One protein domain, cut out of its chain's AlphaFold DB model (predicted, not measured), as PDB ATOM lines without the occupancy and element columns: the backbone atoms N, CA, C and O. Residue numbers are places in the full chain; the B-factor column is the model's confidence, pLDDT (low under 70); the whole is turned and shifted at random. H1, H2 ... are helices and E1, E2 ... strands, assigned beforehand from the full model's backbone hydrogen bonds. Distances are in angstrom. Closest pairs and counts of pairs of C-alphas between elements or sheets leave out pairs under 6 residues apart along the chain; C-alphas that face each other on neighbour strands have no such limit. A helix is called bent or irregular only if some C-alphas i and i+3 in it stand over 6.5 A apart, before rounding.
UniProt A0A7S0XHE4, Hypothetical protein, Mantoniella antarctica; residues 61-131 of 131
ATOM      1  N   GLY A  61      -5.686  12.653  36.592       83.25
ATOM      2  CA  GLY A  61      -5.601  14.060  36.243       83.25
ATOM      3  C   GLY A  61      -6.308  14.939  37.258       83.25
ATOM      4  O   GLY A  61      -7.266  14.532  37.919       83.25
ATOM      5  N   ILE A  62      -5.829  16.176  37.339       88.81
ATOM      6  CA  ILE A  62      -6.396  17.211  38.191       88.81
ATOM      7  C   ILE A  62      -6.976  18.293  37.281       88.81
ATOM      8  O   ILE A  62      -6.310  18.786  36.372       88.81
ATOM      9  N   GLY A  63      -8.230  18.657  37.511       89.75
ATOM     10  CA  GLY A  63      -8.937  19.726  36.817       89.75
ATOM     11  C   GLY A  63      -9.343  20.825  37.788       89.75
ATOM     12  O   GLY A  63      -9.679  20.560  38.938       89.75
ATOM     13  N   ILE A  64      -9.331  22.077  37.335       91.06
ATOM     14  CA  ILE A  64      -9.831  23.216  38.113       91.06
ATOM     15  C   ILE A  64     -10.726  24.049  37.204       91.06
ATOM     16  O   ILE A  64     -10.273  24.546  36.168       91.06
ATOM     17  N   LYS A  65     -11.988  24.204  37.601       89.38
ATOM     18  CA  LYS A  65     -13.006  24.963  36.867       89.38
ATOM     19  C   LYS A  65     -13.782  25.881  37.801       89.38
ATOM     20  O   LYS A  65     -13.907  25.603  38.990       89.38
ATOM     21  N   ALA A  66     -14.321  26.965  37.257       86.44
ATOM     22  CA  ALA A  66     -15.295  27.765  37.985       86.44
ATOM     23  C   ALA A  66     -16.540  26.922  38.295       86.44
ATOM     24  O   ALA A  66     -16.969  26.117  37.462       86.44
ATOM     25  N   THR A  67     -17.116  27.104  39.480       83.19
ATOM     26  CA  THR A  67     -18.402  26.486  39.806       83.19
ATOM     27  C   THR A  67     -19.528  27.355  39.249       83.19
ATOM     28  O   THR A  67     -19.654  28.515  39.626       83.19
ATOM     29  N   ALA A  68     -20.340  26.805  38.345       69.44
ATOM     30  CA  ALA A  68     -21.519  27.493  37.822       69.44
ATOM     31  C   ALA A  68     -22.691  27.391  38.816       69.44
ATOM     32  O   ALA A  68     -22.921  26.327  39.385       69.44
ATOM     33  N   GLY A  69     -23.430  28.489  39.008       64.19
ATOM     34  CA  GLY A  69     -24.692  28.510  39.764       64.19
ATOM     35  C   GLY A  69     -24.576  28.520  41.295       64.19
ATOM     36  O   GLY A  69     -25.591  28.442  41.981       64.19
ATOM     37  N   ASP A  70     -23.369  28.629  41.856       62.78
ATOM     38  CA  ASP A  70     -23.178  28.736  43.306       62.78
ATOM     39  C   ASP A  70     -23.419  30.185  43.785       62.78
ATOM     40  O   ASP A  70     -22.974  31.141  43.153       62.78
ATOM     41  N   LYS A  71     -24.037  30.356  44.965       64.50
ATOM     42  CA  LYS A  71     -24.245  31.681  45.606       64.50
ATOM     43  C   LYS A  71     -22.932  32.430  45.895       64.50
ATOM     44  O   LYS A  71     -22.935  33.636  46.117       64.50
ATOM     45  N   ASN A  72     -21.807  31.710  45.905       66.69
ATOM     46  CA  ASN A  72     -20.476  32.269  46.099       66.69
ATOM     47  C   ASN A  72     -19.817  32.561  44.740       66.69
ATOM     48  O   ASN A  72     -19.409  31.618  44.061       66.69
ATOM     49  N   PRO A  73     -19.598  33.839  44.380       70.94
ATOM     50  CA  PRO A  73     -19.093  34.218  43.057       70.94
ATOM     51  C   PRO A  73     -17.645  33.777  42.796       70.94
ATOM     52  O   PRO A  73     -17.182  33.825  41.664       70.94
ATOM     53  N   THR A  74     -16.907  33.351  43.827       78.94
ATOM     54  CA  THR A  74     -15.511  32.888  43.733       78.94
ATOM     55  C   THR A  74     -15.353  31.388  43.995       78.94
ATOM     56  O   THR A  74     -14.244  30.927  44.276       78.94
ATOM     57  N   ALA A  75     -16.444  30.617  43.968       82.62
ATOM     58  CA  ALA A  75     -16.387  29.172  44.157       82.62
ATOM     59  C   ALA A  75     -15.691  28.483  42.972       82.62
ATOM     60  O   ALA A  75     -15.939  28.787  41.803       82.62
ATOM     61  N   VAL A  76     -14.814  27.533  43.291       86.94
ATOM     62  CA  VAL A  76     -14.035  26.774  42.310       86.94
ATOM     63  C   VAL A  76     -14.262  25.290  42.559       86.94
ATOM     64  O   VAL A  76     -14.230  24.842  43.702       86.94
ATOM     65  N   THR A  77     -14.477  24.518  41.501       87.69
ATOM     66  CA  THR A  77     -14.548  23.057  41.564       87.69
ATOM     67  C   THR A  77     -13.190  22.475  41.191       87.69
ATOM     68  O   THR A  77     -12.656  22.769  40.117       87.69
ATOM     69  N   VAL A  78     -12.652  21.635  42.068       87.75
ATOM     70  CA  VAL A  78     -11.434  20.853  41.845       87.75
ATOM     71  C   VAL A  78     -11.846  19.421  41.539       87.75
ATOM     72  O   VAL A  78     -12.588  18.804  42.302       87.75
ATOM     73  N   MET A  79     -11.390  18.910  40.406       86.19
ATOM     74  CA  MET A  79     -11.674  17.563  39.923       86.19
ATOM     75  C   MET A  79     -10.401  16.740  40.087       86.19
ATOM     76  O   MET A  79      -9.351  17.153  39.599       86.19
ATOM     77  N   VAL A  80     -10.469  15.622  40.802       84.44
ATOM     78  CA  VAL A  80      -9.362  14.670  40.947       84.44
ATOM     79  C   VAL A  80      -9.882  13.320  40.478       84.44
ATOM     80  O   VAL A  80     -10.676  12.681  41.172       84.44
ATOM     81  N   GLY A  81      -9.503  12.918  39.264       80.31
ATOM     82  CA  GLY A  81     -10.147  11.790  38.589       80.31
ATOM     83  C   GLY A  81     -11.661  12.014  38.460       80.31
ATOM     84  O   GLY A  81     -12.092  13.002  37.870       80.31
ATOM     85  N   ASP A  82     -12.455  11.120  39.049       75.00
ATOM     86  CA  ASP A  82     -13.925  11.191  39.032       75.00
ATOM     87  C   ASP A  82     -14.513  12.061  40.160       75.00
ATOM     88  O   ASP A  82     -15.708  12.371  40.160       75.00
ATOM     89  N   VAL A  83     -13.699  12.450  41.147       83.12
ATOM     90  CA  VAL A  83     -14.180  13.141  42.346       83.12
ATOM     91  C   VAL A  83     -14.186  14.647  42.114       83.12
ATOM     92  O   VAL A  83     -13.142  15.275  41.940       83.12
ATOM     93  N   ASN A  84     -15.380  15.239  42.171       85.44
ATOM     94  CA  ASN A  84     -15.584  16.680  42.081       85.44
ATOM     95  C   ASN A  84     -15.747  17.271  43.484       85.44
ATOM     96  O   ASN A  84     -16.713  16.970  44.182       85.44
ATOM     97  N   THR A  85     -14.837  18.154  43.885       86.50
ATOM     98  CA  THR A  85     -14.887  18.849  45.177       86.50
ATOM     99  C   THR A  85     -15.095  20.344  44.971       86.50
ATOM    100  O   THR A  85     -14.335  21.007  44.266       86.50
ATOM    101  N   SER A  86     -16.146  20.899  45.582       85.69
ATOM    102  CA  SER A  86     -16.380  22.347  45.576       85.69
ATOM    103  C   SER A  86     -15.554  23.006  46.679       85.69
ATOM    104  O   SER A  86     -15.705  22.709  47.866       85.69
ATOM    105  N   VAL A  87     -14.663  23.912  46.288       86.50
ATOM    106  CA  VAL A  87     -13.746  24.624  47.174       86.50
ATOM    107  C   VAL A  87     -14.218  26.073  47.316       86.50
ATOM    108  O   VAL A  87     -14.055  26.911  46.426       86.50
ATOM    109  N   LYS A  88     -14.813  26.367  48.476       86.38
ATOM    110  CA  LYS A  88     -15.355  27.681  48.860       86.38
ATOM    111  C   LYS A  88     -14.441  28.363  49.888       86.38
ATOM    112  O   LYS A  88     -13.781  27.674  50.668       86.38
ATOM    113  N   GLY A  89     -14.426  29.698  49.892       84.38
ATOM    114  CA  GLY A  89     -13.695  30.518  50.865       84.38
ATOM    115  C   GLY A  89     -12.782  31.569  50.229       84.38
ATOM    116  O   GLY A  89     -12.882  31.866  49.038       84.38
ATOM    117  N   ILE A  90     -11.886  32.128  51.046       87.44
ATOM    118  CA  ILE A  90     -10.858  33.097  50.628       87.44
ATOM    119  C   ILE A  90      -9.735  32.358  49.881       87.44
ATOM    120  O   ILE A  90      -9.430  31.215  50.222       87.44
ATOM    121  N   PHE A  91      -9.068  33.017  48.921       88.00
ATOM    122  CA  PHE A  91      -7.987  32.441  48.096       88.00
ATOM    123  C   PHE A  91      -6.993  31.581  48.895       88.00
ATOM    124  O   PHE A  91      -6.695  30.462  48.495       88.00
ATOM    125  N   GLN A  92      -6.520  32.055  50.051       90.06
ATOM    126  CA  GLN A  92      -5.559  31.313  50.876       90.06
ATOM    127  C   GLN A  92      -6.115  29.973  51.389       90.06
ATOM    128  O   GLN A  92      -5.412  28.964  51.380       90.06
ATOM    129  N   GLN A  93      -7.385  29.935  51.804       90.12
ATOM    130  CA  GLN A  93      -8.046  28.699  52.235       90.12
ATOM    131  C   GLN A  93      -8.280  27.761  51.047       90.12
ATOM    132  O   GLN A  93      -8.094  26.550  51.168       90.12
ATOM    133  N   GLN A  94      -8.645  28.319  49.891       89.25
ATOM    134  CA  GLN A  94      -8.829  27.548  48.663       89.25
ATOM    135  C   GLN A  94      -7.500  26.933  48.200       89.25
ATOM    136  O   GLN A  94      -7.459  25.747  47.889       89.25
ATOM    137  N   ALA A  95      -6.400  27.688  48.251       91.81
ATOM    138  CA  ALA A  95      -5.061  27.212  47.919       91.81
ATOM    139  C   ALA A  95      -4.614  26.058  48.830       91.81
ATOM    140  O   ALA A  95      -4.158  25.035  48.327       91.81
ATOM    141  N   LYS A  96      -4.816  26.169  50.153       93.19
ATOM    142  CA  LYS A  96      -4.513  25.077  51.100       93.19
ATOM    143  C   LYS A  96      -5.301  23.803  50.779       93.19
ATOM    144  O   LYS A  96      -4.727  22.719  50.749       93.19
ATOM    145  N   LYS A  97      -6.599  23.935  50.482       91.19
ATOM    146  CA  LYS A  97      -7.449  22.800  50.085       91.19
ATOM    147  C   LYS A  97      -7.004  22.183  48.758       91.19
ATOM    148  O   LYS A  97      -6.950  20.964  48.655       91.19
ATOM    149  N   VAL A  98      -6.638  22.999  47.768       89.69
ATOM    150  CA  VAL A  98      -6.106  22.513  46.484       89.69
ATOM    151  C   VAL A  98      -4.810  21.733  46.687       89.69
ATOM    152  O   VAL A  98      -4.671  20.660  46.112       89.69
ATOM    153  N   VAL A  99      -3.889  22.215  47.527       91.75
ATOM    154  CA  VAL A  99      -2.644  21.490  47.838       91.75
ATOM    155  C   VAL A  99      -2.941  20.129  48.469       91.75
ATOM    156  O   VAL A  99      -2.369  19.135  48.033       91.75
ATOM    157  N   ALA A 100      -3.877  20.062  49.421       90.56
ATOM    158  CA  ALA A 100      -4.286  18.800  50.037       90.56
ATOM    159  C   ALA A 100      -4.903  17.820  49.020       90.56
ATOM    160  O   ALA A 100      -4.578  16.637  49.022       90.56
ATOM    161  N   LEU A 101      -5.743  18.311  48.104       87.44
ATOM    162  CA  LEU A 101      -6.343  17.497  47.039       87.44
ATOM    163  C   LEU A 101      -5.316  17.014  46.002       87.44
ATOM    164  O   LEU A 101      -5.518  15.982  45.371       87.44
ATOM    165  N   CYS A 102      -4.204  17.735  45.844       86.94
ATOM    166  CA  CYS A 102      -3.097  17.347  44.972       86.94
ATOM    167  C   CYS A 102      -2.098  16.385  45.645       86.94
ATOM    168  O   CYS A 102      -1.061  16.102  45.047       86.94
ATOM    169  N   ALA A 103      -2.361  15.878  46.858       85.88
ATOM    170  CA  ALA A 103      -1.420  15.015  47.583       85.88
ATOM    171  C   ALA A 103      -1.033  13.739  46.809       85.88
ATOM    172  O   ALA A 103       0.097  13.273  46.916       85.88
ATOM    173  N   SER A 104      -1.934  13.212  45.975       83.81
ATOM    174  CA  SER A 104      -1.674  12.058  45.100       83.81
ATOM    175  C   SER A 104      -0.732  12.360  43.925       83.81
ATOM    176  O   SER A 104      -0.159  11.440  43.344       83.81
ATOM    177  N   ARG A 105      -0.570  13.638  43.554       84.06
ATOM    178  CA  ARG A 105       0.259  14.119  42.435       84.06
ATOM    179  C   ARG A 105       0.962  15.429  42.823       84.06
ATOM    180  O   ARG A 105       0.569  16.513  42.369       84.06
ATOM    181  N   PRO A 106       2.021  15.355  43.655       87.69
ATOM    182  CA  PRO A 106       2.720  16.543  44.139       87.69
ATOM    183  C   PRO A 106       3.389  17.338  43.006       87.69
ATOM    184  O   PRO A 106       3.526  18.557  43.102       87.69
ATOM    185  N   ASP A 107       3.730  16.684  41.894       89.62
ATOM    186  CA  ASP A 107       4.321  17.292  40.698       89.62
ATOM    187  C   ASP A 107       3.408  18.325  40.014       89.62
ATOM    188  O   ASP A 107       3.896  19.209  39.304       89.62
ATOM    189  N   LEU A 108       2.089  18.223  40.219       88.69
ATOM    190  CA  LEU A 108       1.085  19.107  39.625       88.69
ATOM    191  C   LEU A 108       0.650  20.248  40.554       88.69
ATOM    192  O   LEU A 108      -0.050  21.159  40.102       88.69
ATOM    193  N   THR A 109       1.091  20.258  41.812       91.00
ATOM    194  CA  THR A 109       0.667  21.232  42.839       91.00
ATOM    195  C   THR A 109       0.876  22.682  42.402       91.00
ATOM    196  O   THR A 109      -0.050  23.493  42.435       91.00
ATOM    197  N   VAL A 110       2.068  23.010  41.901       92.81
ATOM    198  CA  VAL A 110       2.405  24.366  41.445       92.81
ATOM    199  C   VAL A 110       1.537  24.768  40.253       92.81
ATOM    200  O   VAL A 110       1.035  25.892  40.185       92.81
ATOM    201  N   THR A 111       1.311  23.850  39.311       92.00
ATOM    202  CA  THR A 111       0.445  24.116  38.155       92.00
ATOM    203  C   THR A 111      -1.020  24.276  38.550       92.00
ATOM    204  O   THR A 111      -1.716  25.113  37.975       92.00
ATOM    205  N   ALA A 112      -1.475  23.543  39.567       91.94
ATOM    206  CA  ALA A 112      -2.826  23.634  40.101       91.94
ATOM    207  C   ALA A 112      -3.053  24.993  40.777       91.94
ATOM    208  O   ALA A 112      -4.033  25.674  40.482       91.94
ATOM    209  N   LEU A 113      -2.101  25.456  41.591       94.12
ATOM    210  CA  LEU A 113      -2.155  26.781  42.214       94.12
ATOM    211  C   LEU A 113      -2.168  27.917  41.180       94.12
ATOM    212  O   LEU A 113      -2.926  28.877  41.330       94.12
ATOM    213  N   ARG A 114      -1.392  27.793  40.096       94.38
ATOM    214  CA  ARG A 114      -1.431  28.756  38.979       94.38
ATOM    215  C   ARG A 114      -2.790  28.768  38.280       94.38
ATOM    216  O   ARG A 114      -3.309  29.834  37.966       94.38
ATOM    217  N   LYS A 115      -3.393  27.602  38.039       92.44
ATOM    218  CA  LYS A 115      -4.726  27.535  37.426       92.44
ATOM    219  C   LYS A 115      -5.793  28.125  38.352       92.44
ATOM    220  O   LYS A 115      -6.637  28.882  37.879       92.44
ATOM    221  N   LEU A 116      -5.715  27.844  39.655       93.31
ATOM    222  CA  LEU A 116      -6.599  28.417  40.672       93.31
ATOM    223  C   LEU A 116      -6.548  29.949  40.662       93.31
ATOM    224  O   LEU A 116      -7.598  30.587  40.619       93.31
ATOM    225  N   SER A 117      -5.352  30.548  40.656       93.19
ATOM    226  CA  SER A 117      -5.214  32.011  40.667       93.19
ATOM    227  C   SER A 117      -5.810  32.665  39.418       93.19
ATOM    228  O   SER A 117      -6.495  33.684  39.530       93.19
ATOM    229  N   VAL A 118      -5.631  32.051  38.244       92.94
ATOM    230  CA  VAL A 118      -6.229  32.521  36.986       92.94
ATOM    231  C   VAL A 118      -7.753  32.433  37.030       92.94
ATOM    232  O   VAL A 118      -8.419  33.425  36.738       92.94
ATOM    233  N   VAL A 119      -8.313  31.290  37.444       91.50
ATOM    234  CA  VAL A 119      -9.773  31.093  37.543       91.50
ATOM    235  C   VAL A 119     -10.389  32.070  38.545       91.50
ATOM    236  O   VAL A 119     -11.438  32.663  38.302       91.50
ATOM    237  N   GLN A 120      -9.720  32.305  39.668       90.12
ATOM    238  CA  GLN A 120     -10.221  33.229  40.675       90.12
ATOM    239  C   GLN A 120     -10.140  34.688  40.222       90.12
ATOM    240  O   GLN A 120     -11.056  35.466  40.496       90.12
ATOM    241  N   LYS A 121      -9.088  35.065  39.484       91.12
ATOM    242  CA  LYS A 121      -9.012  36.376  38.828       91.12
ATOM    243  C   LYS A 121     -10.145  36.540  37.816       91.12
ATOM    244  O   LYS A 121     -10.817  37.566  37.859       91.12
ATOM    245  N   SER A 122     -10.402  35.543  36.964       89.75
ATOM    246  CA  SER A 122     -11.487  35.629  35.977       89.75
ATOM    247  C   SER A 122     -12.858  35.770  36.634       89.75
ATOM    248  O   SER A 122     -13.666  36.564  36.169       89.75
ATOM    249  N   LEU A 123     -13.102  35.085  37.756       89.06
ATOM    250  CA  LEU A 123     -14.358  35.212  38.504       89.06
ATOM    251  C   LEU A 123     -14.544  36.605  39.118       89.06
ATOM    252  O   LEU A 123     -15.639  37.160  39.079       89.06
ATOM    253  N   ARG A 124     -13.470  37.205  39.647       87.06
ATOM    254  CA  ARG A 124     -13.512  38.578  40.177       87.06
ATOM    255  C   ARG A 124     -13.787  39.612  39.087       87.06
ATOM    256  O   ARG A 124     -14.561  40.530  39.329       87.06
ATOM    257  N   VAL A 125     -13.170  39.456  37.915       89.56
ATOM    258  CA  VAL A 125     -13.394  40.351  36.768       89.56
ATOM    259  C   VAL A 125     -14.818  40.201  36.236       89.56
ATOM    260  O   VAL A 125     -15.488  41.205  36.047       89.56
ATOM    261  N   ALA A 126     -15.309  38.969  36.070       86.38
ATOM    262  CA  ALA A 126     -16.683  38.722  35.635       86.38
ATOM    263  C   ALA A 126     -17.711  39.329  36.601       86.38
ATOM    264  O   ALA A 126     -18.668  39.952  36.161       86.38
ATOM    265  N   LYS A 127     -17.478  39.216  37.917       83.62
ATOM    266  CA  LYS A 127     -18.310  39.886  38.925       83.62
ATOM    267  C   LYS A 127     -18.271  41.411  38.787       83.62
ATOM    268  O   LYS A 127     -19.309  42.043  38.910       83.62
ATOM    269  N   ALA A 128     -17.093  41.995  38.566       85.62
ATOM    270  CA  ALA A 128     -16.949  43.442  38.423       85.62
ATOM    271  C   ALA A 128     -17.610  43.983  37.145       85.62
ATOM    272  O   ALA A 128     -18.091  45.103  37.167       85.62
ATOM    273  N   ALA A 129     -17.641  43.198  36.065       84.75
ATOM    274  CA  ALA A 129     -18.278  43.570  34.799       84.75
ATOM    275  C   ALA A 129     -19.803  43.353  34.772       84.75
ATOM    276  O   ALA A 129     -20.462  43.824  33.853       84.75
ATOM    277  N   ALA A 130     -20.351  42.591  35.724       75.81
ATOM    278  CA  ALA A 130     -21.790  42.358  35.855       75.81
ATOM    279  C   ALA A 130     -22.502  43.411  36.729       75.81
ATOM    280  O   ALA A 130     -23.727  43.386  36.816       75.81
ATOM    281  N   ASN A 131     -21.729  44.283  37.387       53.47
ATOM    282  CA  ASN A 131     -22.198  45.457  38.123       53.47
ATOM    283  C   ASN A 131     -22.106  46.696  37.234       53.47
ATOM    284  O   ASN A 131     -22.968  47.581  37.408       53.47
TER     285      ASN A 131
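AT A GLANCE: This is residues 61 to 131 of the 131 residues of the protein "Hypothetical protein" of Mantoniella antarctica (UniProt A0A7S0XHE4). A small three-stranded sheet is covered on one face by H1 and the long H2, which makes the length and reaches past the sheet. The 71 residues, mixed in class, hold E1 E2 E3 H1 H2 in two layers; E1 E2 E3 is a meander, each strand antiparallel to the one before. It is compact, with a radius of gyration of the C-alphas of 11.9 A, spanning 40 by 21 by 18 A.

HOW THE PARTS SIT: Start at E1, residues 62 to 66; it forms a hairpin with E2, residues 76 to 80, N 63 and O 79 being 2.8 A apart. E2 and E3, residues 83 to 87, form another, with N 78 and O 85 at 2.8 A. H1, residues 91 to 101, is over E2, height 9.8 A. H2, residues 106 to 129, is over E1 on the same face, height 8.0 A; the closest C-alphas, of Ala 66 and Val 119, are 6.5 A apart. H2 touches H1 with residues 109 to 120 alone, opposite ways at a shallow tilt of 34.8 degrees, only just short of steep, a helical hairpin; the closest C-alphas, Val 99 and Thr 109, are 6.0 A apart. Every O i to N i+4 pair is within hydrogen-bond range in H1, 18 of 20 in H2.

IN THESE COORDINATES: Find C-alpha 62 at (-6.396, 17.211, 38.191), where E1 begins. H1 runs 15.1 A; H2 runs 35.5 A to C-alpha 129 at (-18.278, 43.570, 34.799), irregular where C-alphas 107 and 110 are 7.4 A apart.

THE WHOLE: The printed part has no cut and no long link; pLDDT is under 70 at residues 68 to 72 and 131.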